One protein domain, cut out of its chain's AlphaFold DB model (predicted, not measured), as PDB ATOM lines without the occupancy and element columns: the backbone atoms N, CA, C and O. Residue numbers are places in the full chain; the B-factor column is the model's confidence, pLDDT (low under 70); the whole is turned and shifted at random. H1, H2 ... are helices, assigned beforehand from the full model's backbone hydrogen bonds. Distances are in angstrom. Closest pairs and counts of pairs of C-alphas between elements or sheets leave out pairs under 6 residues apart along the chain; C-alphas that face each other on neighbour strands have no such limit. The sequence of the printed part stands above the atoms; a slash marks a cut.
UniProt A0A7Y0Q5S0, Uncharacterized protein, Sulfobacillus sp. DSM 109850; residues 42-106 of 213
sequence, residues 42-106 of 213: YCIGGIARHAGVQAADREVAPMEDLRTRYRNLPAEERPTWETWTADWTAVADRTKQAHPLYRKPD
ATOM      1  N   TYR A  42     -26.836 -30.206  32.991       93.88
ATOM      2  CA  TYR A  42     -26.541 -31.641  32.948       93.88
ATOM      3  C   TYR A  42     -25.126 -31.995  33.445       93.88
ATOM      4  O   TYR A  42     -24.843 -33.160  33.728       93.88
ATOM      5  N   CYS A  43     -24.211 -31.019  33.530       96.50
ATOM      6  CA  CYS A  43     -22.840 -31.245  33.980       96.50
ATOM      7  C   CYS A  43     -22.731 -31.511  35.489       96.50
ATOM      8  O   CYS A  43     -21.704 -32.033  35.935       96.50
ATOM      9  N   ILE A  44     -23.755 -31.165  36.282       97.75
ATOM     10  CA  ILE A  44     -23.721 -31.290  37.742       97.75
ATOM     11  C   ILE A  44     -23.415 -32.738  38.142       97.75
ATOM     12  O   ILE A  44     -24.122 -33.683  37.804       97.75
ATOM     13  N   GLY A  45     -22.316 -32.920  38.876       96.69
ATOM     14  CA  GLY A  45     -21.838 -34.223  39.333       96.69
ATOM     15  C   GLY A  45     -21.227 -35.109  38.241       96.69
ATOM     16  O   GLY A  45     -20.774 -36.212  38.557       96.69
ATOM     17  N   GLY A  46     -21.159 -34.651  36.986       96.75
ATOM     18  CA  GLY A  46     -20.636 -35.412  35.850       96.75
ATOM     19  C   GLY A  46     -19.184 -35.856  36.042       96.75
ATOM     20  O   GLY A  46     -18.878 -37.033  35.853       96.75
ATOM     21  N   ILE A  47     -18.305 -34.959  36.504       97.81
ATOM     22  CA  ILE A  47     -16.889 -35.280  36.761       97.81
ATOM     23  C   ILE A  47     -16.756 -36.358  37.842       97.81
ATOM     24  O   ILE A  47     -16.068 -37.358  37.646       97.81
ATOM     25  N   ALA A  48     -17.454 -36.191  38.971       97.88
ATOM     26  CA  ALA A  48     -17.430 -37.162  40.062       97.88
ATOM     27  C   ALA A  48     -17.968 -38.534  39.624       97.88
ATOM     28  O   ALA A  48     -17.411 -39.568  39.991       97.88
ATOM     29  N   ARG A  49     -19.030 -38.553  38.806       97.62
ATOM     30  CA  ARG A  49     -19.587 -39.781  38.226       97.62
ATOM     31  C   ARG A  49     -18.570 -40.479  37.321       97.62
ATOM     32  O   ARG A  49     -18.378 -41.680  37.479       97.62
ATOM     33  N   HIS A  50     -17.898 -39.754  36.424       97.44
ATOM     34  CA  HIS A  50     -16.862 -40.333  35.560       97.44
ATOM     35  C   HIS A  50     -15.674 -40.882  36.356       97.44
ATOM     36  O   HIS A  50     -15.232 -41.993  36.077       97.44
ATOM     37  N   ALA A  51     -15.205 -40.162  37.378       98.25
ATOM     38  CA  ALA A  51     -14.150 -40.653  38.265       98.25
ATOM     39  C   ALA A  51     -14.559 -41.958  38.973       98.25
ATOM     40  O   ALA A  51     -13.755 -42.882  39.078       98.25
ATOM     41  N   GLY A  52     -15.822 -42.057  39.405       98.31
ATOM     42  CA  GLY A  52     -16.384 -43.283  39.968       98.31
ATOM     43  C   GLY A  52     -16.354 -44.460  38.995       98.31
ATOM     44  O   GLY A  52     -15.819 -45.513  39.333       98.31
ATOM     45  N   VAL A  53     -16.860 -44.264  37.773       98.00
ATOM     46  CA  VAL A  53     -16.839 -45.278  36.701       98.00
ATOM     47  C   VAL A  53     -15.409 -45.747  36.420       98.00
ATOM     48  O   VAL A  53     -15.149 -46.944  36.425       98.00
ATOM     49  N   GLN A  54     -14.464 -44.818  36.246       98.31
ATOM     50  CA  GLN A  54     -13.063 -45.146  35.961       98.31
ATOM     51  C   GLN A  54     -12.399 -45.938  37.093       98.31
ATOM     52  O   GLN A  54     -11.623 -46.859  36.833       98.31
ATOM     53  N   ALA A  55     -12.688 -45.594  38.350       98.50
ATOM     54  CA  ALA A  55     -12.177 -46.342  39.491       98.50
ATOM     55  C   ALA A  55     -12.759 -47.759  39.542       98.50
ATOM     56  O   ALA A  55     -12.005 -48.707  39.740       98.50
ATOM     57  N   ALA A  56     -14.062 -47.914  39.307       98.44
ATOM     58  CA  ALA A  56     -14.719 -49.217  39.300       98.44
ATOM     59  C   ALA A  56     -14.243 -50.109  38.145       98.44
ATOM     60  O   ALA A  56     -13.939 -51.281  38.364       98.44
ATOM     61  N   ASP A  57     -14.073 -49.544  36.948       98.12
ATOM     62  CA  ASP A  57     -13.524 -50.263  35.796       98.12
ATOM     63  C   ASP A  57     -12.092 -50.759  36.055       98.12
ATOM     64  O   ASP A  57     -11.721 -51.849  35.618       98.12
ATOM     65  N   ARG A  58     -11.290 -49.981  36.796       98.25
ATOM     66  CA  ARG A  58      -9.909 -50.329  37.159       98.25
ATOM     67  C   ARG A  58      -9.816 -51.333  38.310       98.25
ATOM     68  O   ARG A  58      -8.947 -52.198  38.280       98.25
ATOM     69  N   GLU A  59     -10.623 -51.167  39.356       98.31
ATOM     70  CA  GLU A  59     -10.536 -51.967  40.589       98.31
ATOM     71  C   GLU A  59     -11.313 -53.282  40.503       98.31
ATOM     72  O   GLU A  59     -10.940 -54.243  41.172       98.31
ATOM     73  N   VAL A  60     -12.373 -53.334  39.691       98.06
ATOM     74  CA  VAL A  60     -13.237 -54.512  39.551       98.06
ATOM     75  C   VAL A  60     -13.072 -55.125  38.163       98.06
ATOM     76  O   VAL A  60     -12.460 -56.181  38.020       98.06
ATOM     77  N   ALA A  61     -13.625 -54.473  37.144       97.88
ATOM     78  CA  ALA A  61     -13.477 -54.806  35.729       97.88
ATOM     79  C   ALA A  61     -14.240 -53.769  34.893       97.88
ATOM     80  O   ALA A  61     -15.242 -53.236  35.382       97.88
ATOM     81  N   PRO A  62     -13.863 -53.547  33.622       98.00
ATOM     82  CA  PRO A  62     -14.662 -52.749  32.703       98.00
ATOM     83  C   PRO A  62     -16.113 -53.239  32.640       98.00
ATOM     84  O   PRO A  62     -16.369 -54.441  32.522       98.00
ATOM     85  N   MET A  63     -17.074 -52.315  32.669       96.06
ATOM     86  CA  MET A  63     -18.502 -52.661  32.647       96.06
ATOM     87  C   MET A  63     -18.897 -53.588  31.479       96.06
ATOM     88  O   MET A  63     -19.737 -54.475  31.642       96.06
ATOM     89  N   GLU A  64     -18.293 -53.431  30.297       96.00
ATOM     90  CA  GLU A  64     -18.615 -54.299  29.156       96.00
ATOM     91  C   GLU A  64     -18.086 -55.729  29.323       96.00
ATOM     92  O   GLU A  64     -18.747 -56.680  28.901       96.00
ATOM     93  N   ASP A  65     -16.963 -55.916  30.019       97.81
ATOM     94  CA  ASP A  65     -16.483 -57.249  30.382       97.81
ATOM     95  C   ASP A  65     -17.462 -57.929  31.340       97.81
ATOM     96  O   ASP A  65     -17.784 -59.107  31.164       97.81
ATOM     97  N   LEU A  66     -17.973 -57.189  32.333       96.94
ATOM     98  CA  LEU A  66     -18.982 -57.694  33.267       96.94
ATOM     99  C   LEU A  66     -20.259 -58.108  32.533       96.94
ATOM    100  O   LEU A  66     -20.766 -59.204  32.780       96.94
ATOM    101  N   ARG A  67     -20.750 -57.282  31.599       96.62
ATOM    102  CA  ARG A  67     -21.906 -57.619  30.750       96.62
ATOM    103  C   ARG A  67     -21.640 -58.846  29.890       96.62
ATOM    104  O   ARG A  67     -22.506 -59.710  29.785       96.62
ATOM    105  N   THR A  68     -20.459 -58.937  29.287       97.44
ATOM    106  CA  THR A  68     -20.087 -60.053  28.410       97.44
ATOM    107  C   THR A  68     -20.049 -61.366  29.184       97.44
ATOM    108  O   THR A  68     -20.668 -62.342  28.767       97.44
ATOM    109  N   ARG A  69     -19.398 -61.385  30.353       96.81
ATOM    110  CA  ARG A  69     -19.363 -62.561  31.238       96.81
ATOM    111  C   ARG A  69     -20.766 -62.946  31.702       96.81
ATOM    112  O   ARG A  69     -21.125 -64.111  31.599       96.81
ATOM    113  N   TYR A  70     -21.577 -61.972  32.114       96.31
ATOM    114  CA  TYR A  70     -22.958 -62.201  32.544       96.31
ATOM    115  C   TYR A  70     -23.829 -62.832  31.448       96.31
ATOM    116  O   TYR A  70     -24.518 -63.820  31.691       96.31
ATOM    117  N   ARG A  71     -23.769 -62.307  30.213       95.25
ATOM    118  CA  ARG A  71     -24.507 -62.863  29.061       95.25
ATOM    119  C   ARG A  71     -24.088 -64.300  28.730       95.25
ATOM    120  O   ARG A  71     -24.898 -65.036  28.171       95.25
ATOM    121  N   ASN A  72     -22.863 -64.691  29.077       96.69
ATOM    122  CA  ASN A  72     -22.320 -66.025  28.822       96.69
ATOM    123  C   ASN A  72     -22.584 -67.032  29.955       96.69
ATOM    124  O   ASN A  72     -22.301 -68.213  29.772       96.69
ATOM    125  N   LEU A  73     -23.136 -66.608  31.098       96.00
ATOM    126  CA  LEU A  73     -23.548 -67.533  32.158       96.00
ATOM    127  C   LEU A  73     -24.753 -68.380  31.710       96.00
ATOM    128  O   LEU A  73     -25.628 -67.844  31.013       96.00
ATOM    129  N   PRO A  74     -24.860 -69.652  32.136       96.94
ATOM    130  CA  PRO A  74     -26.097 -70.428  32.038       96.94
ATOM    131  C   PRO A  74     -27.261 -69.695  32.712       96.94
ATOM    132  O   PRO A  74     -27.063 -69.005  33.710       96.94
ATOM    133  N   ALA A  75     -28.475 -69.801  32.166       93.62
ATOM    134  CA  ALA A  75     -29.616 -69.012  32.643       93.62
ATOM    135  C   ALA A  75     -29.960 -69.314  34.112       93.62
ATOM    136  O   ALA A  75     -30.302 -68.410  34.867       93.62
ATOM    137  N   GLU A  76     -29.814 -70.574  34.504       95.44
ATOM    138  CA  GLU A  76     -30.002 -71.117  35.846       95.44
ATOM    139  C   GLU A  76     -28.953 -70.643  36.866       95.44
ATOM    140  O   GLU A  76     -29.210 -70.673  38.067       95.44
ATOM    141  N   GLU A  77     -27.792 -70.181  36.400       93.94
ATOM    142  CA  GLU A  77     -26.684 -69.701  37.233       93.94
ATOM    143  C   GLU A  77     -26.591 -68.172  37.270       93.94
ATOM    144  O   GLU A  77     -25.766 -67.622  38.000       93.94
ATOM    145  N   ARG A  78     -27.414 -67.459  36.489       95.12
ATOM    146  CA  ARG A  78     -27.393 -65.993  36.450       95.12
ATOM    147  C   ARG A  78     -27.980 -65.427  37.745       95.12
ATOM    148  O   ARG A  78     -29.186 -65.562  37.960       95.12
ATOM    149  N   PRO A  79     -27.178 -64.750  38.589       96.19
ATOM    150  CA  PRO A  79     -27.742 -63.947  39.664       96.19
ATOM    151  C   PRO A  79     -28.479 -62.743  39.064       96.19
ATOM    152  O   PRO A  79     -28.417 -62.505  37.860       96.19
ATOM    153  N   THR A  80     -29.139 -61.935  39.892       95.19
ATOM    154  CA  THR A  80     -29.656 -60.652  39.402       95.19
ATOM    155  C   THR A  80     -28.505 -59.740  38.970       95.19
ATOM    156  O   THR A  80     -27.378 -59.860  39.468       95.19
ATOM    157  N   TRP A  81     -28.775 -58.805  38.059       93.50
ATOM    158  CA  TRP A  81     -27.755 -57.867  37.582       93.50
ATOM    159  C   TRP A  81     -27.203 -56.991  38.716       93.50
ATOM    160  O   TRP A  81     -26.002 -56.718  38.768       93.50
ATOM    161  N   GLU A  82     -28.058 -56.610  39.662       94.38
ATOM    162  CA  GLU A  82     -27.696 -55.838  40.852       94.38
ATOM    163  C   GLU A  82     -26.700 -56.615  41.712       94.38
ATOM    164  O   GLU A  82     -25.680 -56.072  42.126       94.38
ATOM    165  N   THR A  83     -26.955 -57.909  41.926       97.19
ATOM    166  CA  THR A  83     -26.046 -58.777  42.681       97.19
ATOM    167  C   THR A  83     -24.725 -58.959  41.934       97.19
ATOM    168  O   THR A  83     -23.657 -58.858  42.529       97.19
ATOM    169  N   TRP A  84     -24.783 -59.179  40.616       97.44
ATOM    170  CA  TRP A  84     -23.602 -59.364  39.767       97.44
ATOM    171  C   TRP A  84     -22.673 -58.143  39.742       97.44
ATOM    172  O   TRP A  84     -21.456 -58.285  39.639       97.44
ATOM    173  N   THR A  85     -23.240 -56.939  39.824       97.75
ATOM    174  CA  THR A  85     -22.501 -55.674  39.709       97.75
ATOM    175  C   THR A  85     -22.322 -54.941  41.036       97.75
ATOM    176  O   THR A  85     -21.908 -53.779  41.040       97.75
ATOM    177  N   ALA A  86     -22.587 -55.607  42.164       98.06
ATOM    178  CA  ALA A  86     -22.549 -54.999  43.492       98.06
ATOM    179  C   ALA A  86     -21.176 -54.384  43.824       98.06
ATOM    180  O   ALA A  86     -21.111 -53.217  44.210       98.06
ATOM    181  N   ASP A  87     -20.080 -55.117  43.598       98.25
ATOM    182  CA  ASP A  87     -18.723 -54.628  43.889       98.25
ATOM    183  C   ASP A  87     -18.338 -53.438  43.004       98.25
ATOM    184  O   ASP A  87     -17.809 -52.434  43.489       98.25
ATOM    185  N   TRP A  88     -18.655 -53.518  41.708       98.44
ATOM    186  CA  TRP A  88     -18.426 -52.421  40.766       98.44
ATOM    187  C   TRP A  88     -19.185 -51.166  41.212       98.44
ATOM    188  O   TRP A  88     -18.611 -50.079  41.302       98.44
ATOM    189  N   THR A  89     -20.458 -51.331  41.578       98.06
ATOM    190  CA  THR A  89     -21.324 -50.242  42.045       98.06
ATOM    191  C   THR A  89     -20.792 -49.629  43.337       98.06
ATOM    192  O   THR A  89     -20.703 -48.407  43.443       98.06
ATOM    193  N   ALA A  90     -20.351 -50.452  44.292       98.31
ATOM    194  CA  ALA A  90     -19.791 -49.987  45.555       98.31
ATOM    195  C   ALA A  90     -18.523 -49.139  45.357       98.31
ATOM    196  O   ALA A  90     -18.374 -48.089  45.989       98.31
ATOM    197  N   VAL A  91     -17.617 -49.549  44.458       98.56
ATOM    198  CA  VAL A  91     -16.414 -48.763  44.131       98.56
ATOM    199  C   VAL A  91     -16.782 -47.457  43.432       98.56
ATOM    200  O   VAL A  91     -16.262 -46.396  43.805       98.56
ATOM    201  N   ALA A  92     -17.685 -47.520  42.449       98.31
ATOM    202  CA  ALA A  92     -18.123 -46.349  41.703       98.31
ATOM    203  C   ALA A  92     -18.754 -45.310  42.633       98.31
ATOM    204  O   ALA A  92     -18.380 -44.136  42.599       98.31
ATOM    205  N   ASP A  93     -19.658 -45.742  43.512       98.06
ATOM    206  CA  ASP A  93     -20.361 -44.865  44.440       98.06
ATOM    207  C   ASP A  93     -19.446 -44.277  45.504       98.06
ATOM    208  O   ASP A  93     -19.475 -43.061  45.709       98.06
ATOM    209  N   ARG A  94     -18.590 -45.092  46.129       98.25
ATOM    210  CA  ARG A  94     -17.614 -44.618  47.121       98.25
ATOM    211  C   ARG A  94     -16.712 -43.535  46.531       98.25
ATOM    212  O   ARG A  94     -16.538 -42.475  47.129       98.25
ATOM    213  N   THR A  95     -16.162 -43.784  45.344       98.44
ATOM    214  CA  THR A  95     -15.248 -42.847  44.678       98.44
ATOM    215  C   THR A  95     -15.974 -41.579  44.241       98.44
ATOM    216  O   THR A  95     -15.493 -40.473  44.490       98.44
ATOM    217  N   LYS A  96     -17.166 -41.722  43.649       98.12
ATOM    218  CA  LYS A  96     -18.031 -40.602  43.261       98.12
ATOM    219  C   LYS A  96     -18.346 -39.701  44.455       98.12
ATOM    220  O   LYS A  96     -18.233 -38.487  44.331       98.12
ATOM    221  N   GLN A  97     -18.732 -40.280  45.592       98.12
ATOM    222  CA  GLN A  97     -19.095 -39.535  46.803       98.12
ATOM    223  C   GLN A  97     -17.891 -38.840  47.456       98.12
ATOM    224  O   GLN A  97     -18.042 -37.745  47.989       98.12
ATOM    225  N   ALA A  98     -16.699 -39.439  47.385       98.19
ATOM    226  CA  ALA A  98     -15.467 -38.851  47.916       98.19
ATOM    227  C   ALA A  98     -14.869 -37.746  47.021       98.19
ATOM    228  O   ALA A  98     -13.969 -37.021  47.450       98.19
ATOM    229  N   HIS A  99     -15.331 -37.613  45.776       98.38
ATOM    230  CA  HIS A  99     -14.771 -36.662  44.822       98.38
ATOM    231  C   HIS A  99     -15.071 -35.197  45.227       98.38
ATOM    232  O   HIS A  99     -16.220 -34.875  45.533       98.38
ATOM    233  N   PRO A 100     -14.108 -34.252  45.142       98.12
ATOM    234  CA  PRO A 100     -14.321 -32.844  45.529       98.12
ATOM    235  C   PRO A 100     -15.460 -32.119  44.788       98.12
ATOM    236  O   PRO A 100     -16.020 -31.138  45.294       98.12
ATOM    237  N   LEU A 101     -15.786 -32.608  43.587       96.94
ATOM    238  CA  LEU A 101     -16.882 -32.138  42.729       96.94
ATOM    239  C   LEU A 101     -18.142 -33.022  42.797       96.94
ATOM    240  O   LEU A 101     -18.963 -33.005  41.880       96.94
ATOM    241  N   TYR A 102     -18.315 -33.818  43.854       97.25
ATOM    242  CA  TYR A 102     -19.561 -34.549  44.075       97.25
ATOM    243  C   TYR A 102     -20.741 -33.571  44.154       97.25
ATOM    244  O   TYR A 102     -20.736 -32.656  44.977       97.25
ATOM    245  N   ARG A 103     -21.736 -33.756  43.270       95.94
ATOM    246  CA  ARG A 103     -22.914 -32.877  43.104       95.94
ATOM    247  C   ARG A 103     -22.586 -31.408  42.792       95.94
ATOM    248  O   ARG A 103     -23.411 -30.538  43.040       95.94
ATOM    249  N   LYS A 104     -21.398 -31.120  42.254       97.50
ATOM    250  CA  LYS A 104     -21.013 -29.771  41.809       97.50
ATOM    251  C   LYS A 104     -20.960 -29.704  40.283       97.50
ATOM    252  O   LYS A 104     -20.681 -30.732  39.661       97.50
ATOM    253  N   PRO A 105     -21.227 -28.534  39.685       97.75
ATOM    254  CA  PRO A 105     -21.045 -28.343  38.254       97.75
ATOM    255  C   PRO A 105     -19.580 -28.494  37.854       97.75
ATOM    256  O   PRO A 105     -18.668 -28.323  38.668       97.75
ATOM    257  N   ASP A 106     -19.375 -28.812  36.583       97.62
ATOM    258  CA  ASP A 106     -18.064 -28.747  35.956       97.62
ATOM    259  C   ASP A 106     -17.652 -27.268  35.789       97.62
ATOM    260  O   ASP A 106     -18.338 -26.535  35.068       97.62
TER     261      ASP A 106
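This is residues 42 to 106 of the 213 residues of an uncharacterized protein of Sulfobacillus sp. DSM 109850 (UniProt A0A7Y0Q5S0). The printed part is a long, slender loop of helices: it runs out through H1 and H2, turns back at the far end over residues 73 to 80, and returns through H3 and H4. H1 and H4 cross close together near their middles and make the well-packed half, while H2, the turn and the short H3 make a looser half, with residues 71 to 77 sticking out at its tip. The two ends of the printed part lie near each other at the other end of the rod. The printed part has 65 residues with four named helices, in the order H1, H2, H3, H4, and no named strand; the class is all helix. The whole is loose, with a radius of gyration of the C-alphas of 13.8 A, and spans 43 by 20 by 16 A.

After residues 42 to 45, H1 takes residues 46 to 59, 20.0 A from first to last C-alpha, beginning with C-alpha 46 at (-20.636, -35.412, 35.850). H2 is residues 63 to 72, 14.4 A long, with C-alpha 72 at (-22.320, -66.025, 28.822). H3 is the short helix of residues 81 to 84. H4 is residues 86 to 98, 18.2 A long, ending with C-alpha 98 at (-15.467, -38.851, 47.916). Residues 99 to 106 follow it.

H1 and H4 touch, with 27 pairs of C-alphas within 8 A; the closest are those of Gly 52 and Ala 92, 3.9 A apart. They run opposite ways at a steep tilt of 43 degrees. H1 and H2 are close but not clearly touching, their closest C-alphas being those of Asp 57 and Met 63, 6.4 A apart. These two run the same way at a steep tilt of 53 degrees. H2 and H3 are also close but not clearly touching, with the closest C-alphas, those of Tyr 70 and Trp 84, 7.8 A apart. H3 and H4 meet only through their link. H1 and H3 are apart, and H2 and H4 are only just apart, at 8.1 A between their closest C-alphas. In H1, H2 and H4 every O i to N i+4 pair is within hydrogen-bond range; H3 is too short for such a pair, and its one O i to N i+3 pair is within range.

The two C-alphas farthest apart are those of Glu 76 and Asp 106, at 44.0 A, while the first and last printed C-alphas, of Tyr 42 and Asp 106, are 9.4 A apart. The printed part has no cut. The links from H1 to H2 and from H3 to H4 are tight, and the link from H2 to H3, 8 residues, is short. The mean pLDDT of the printed part is 97.2, and no printed residue is under 70.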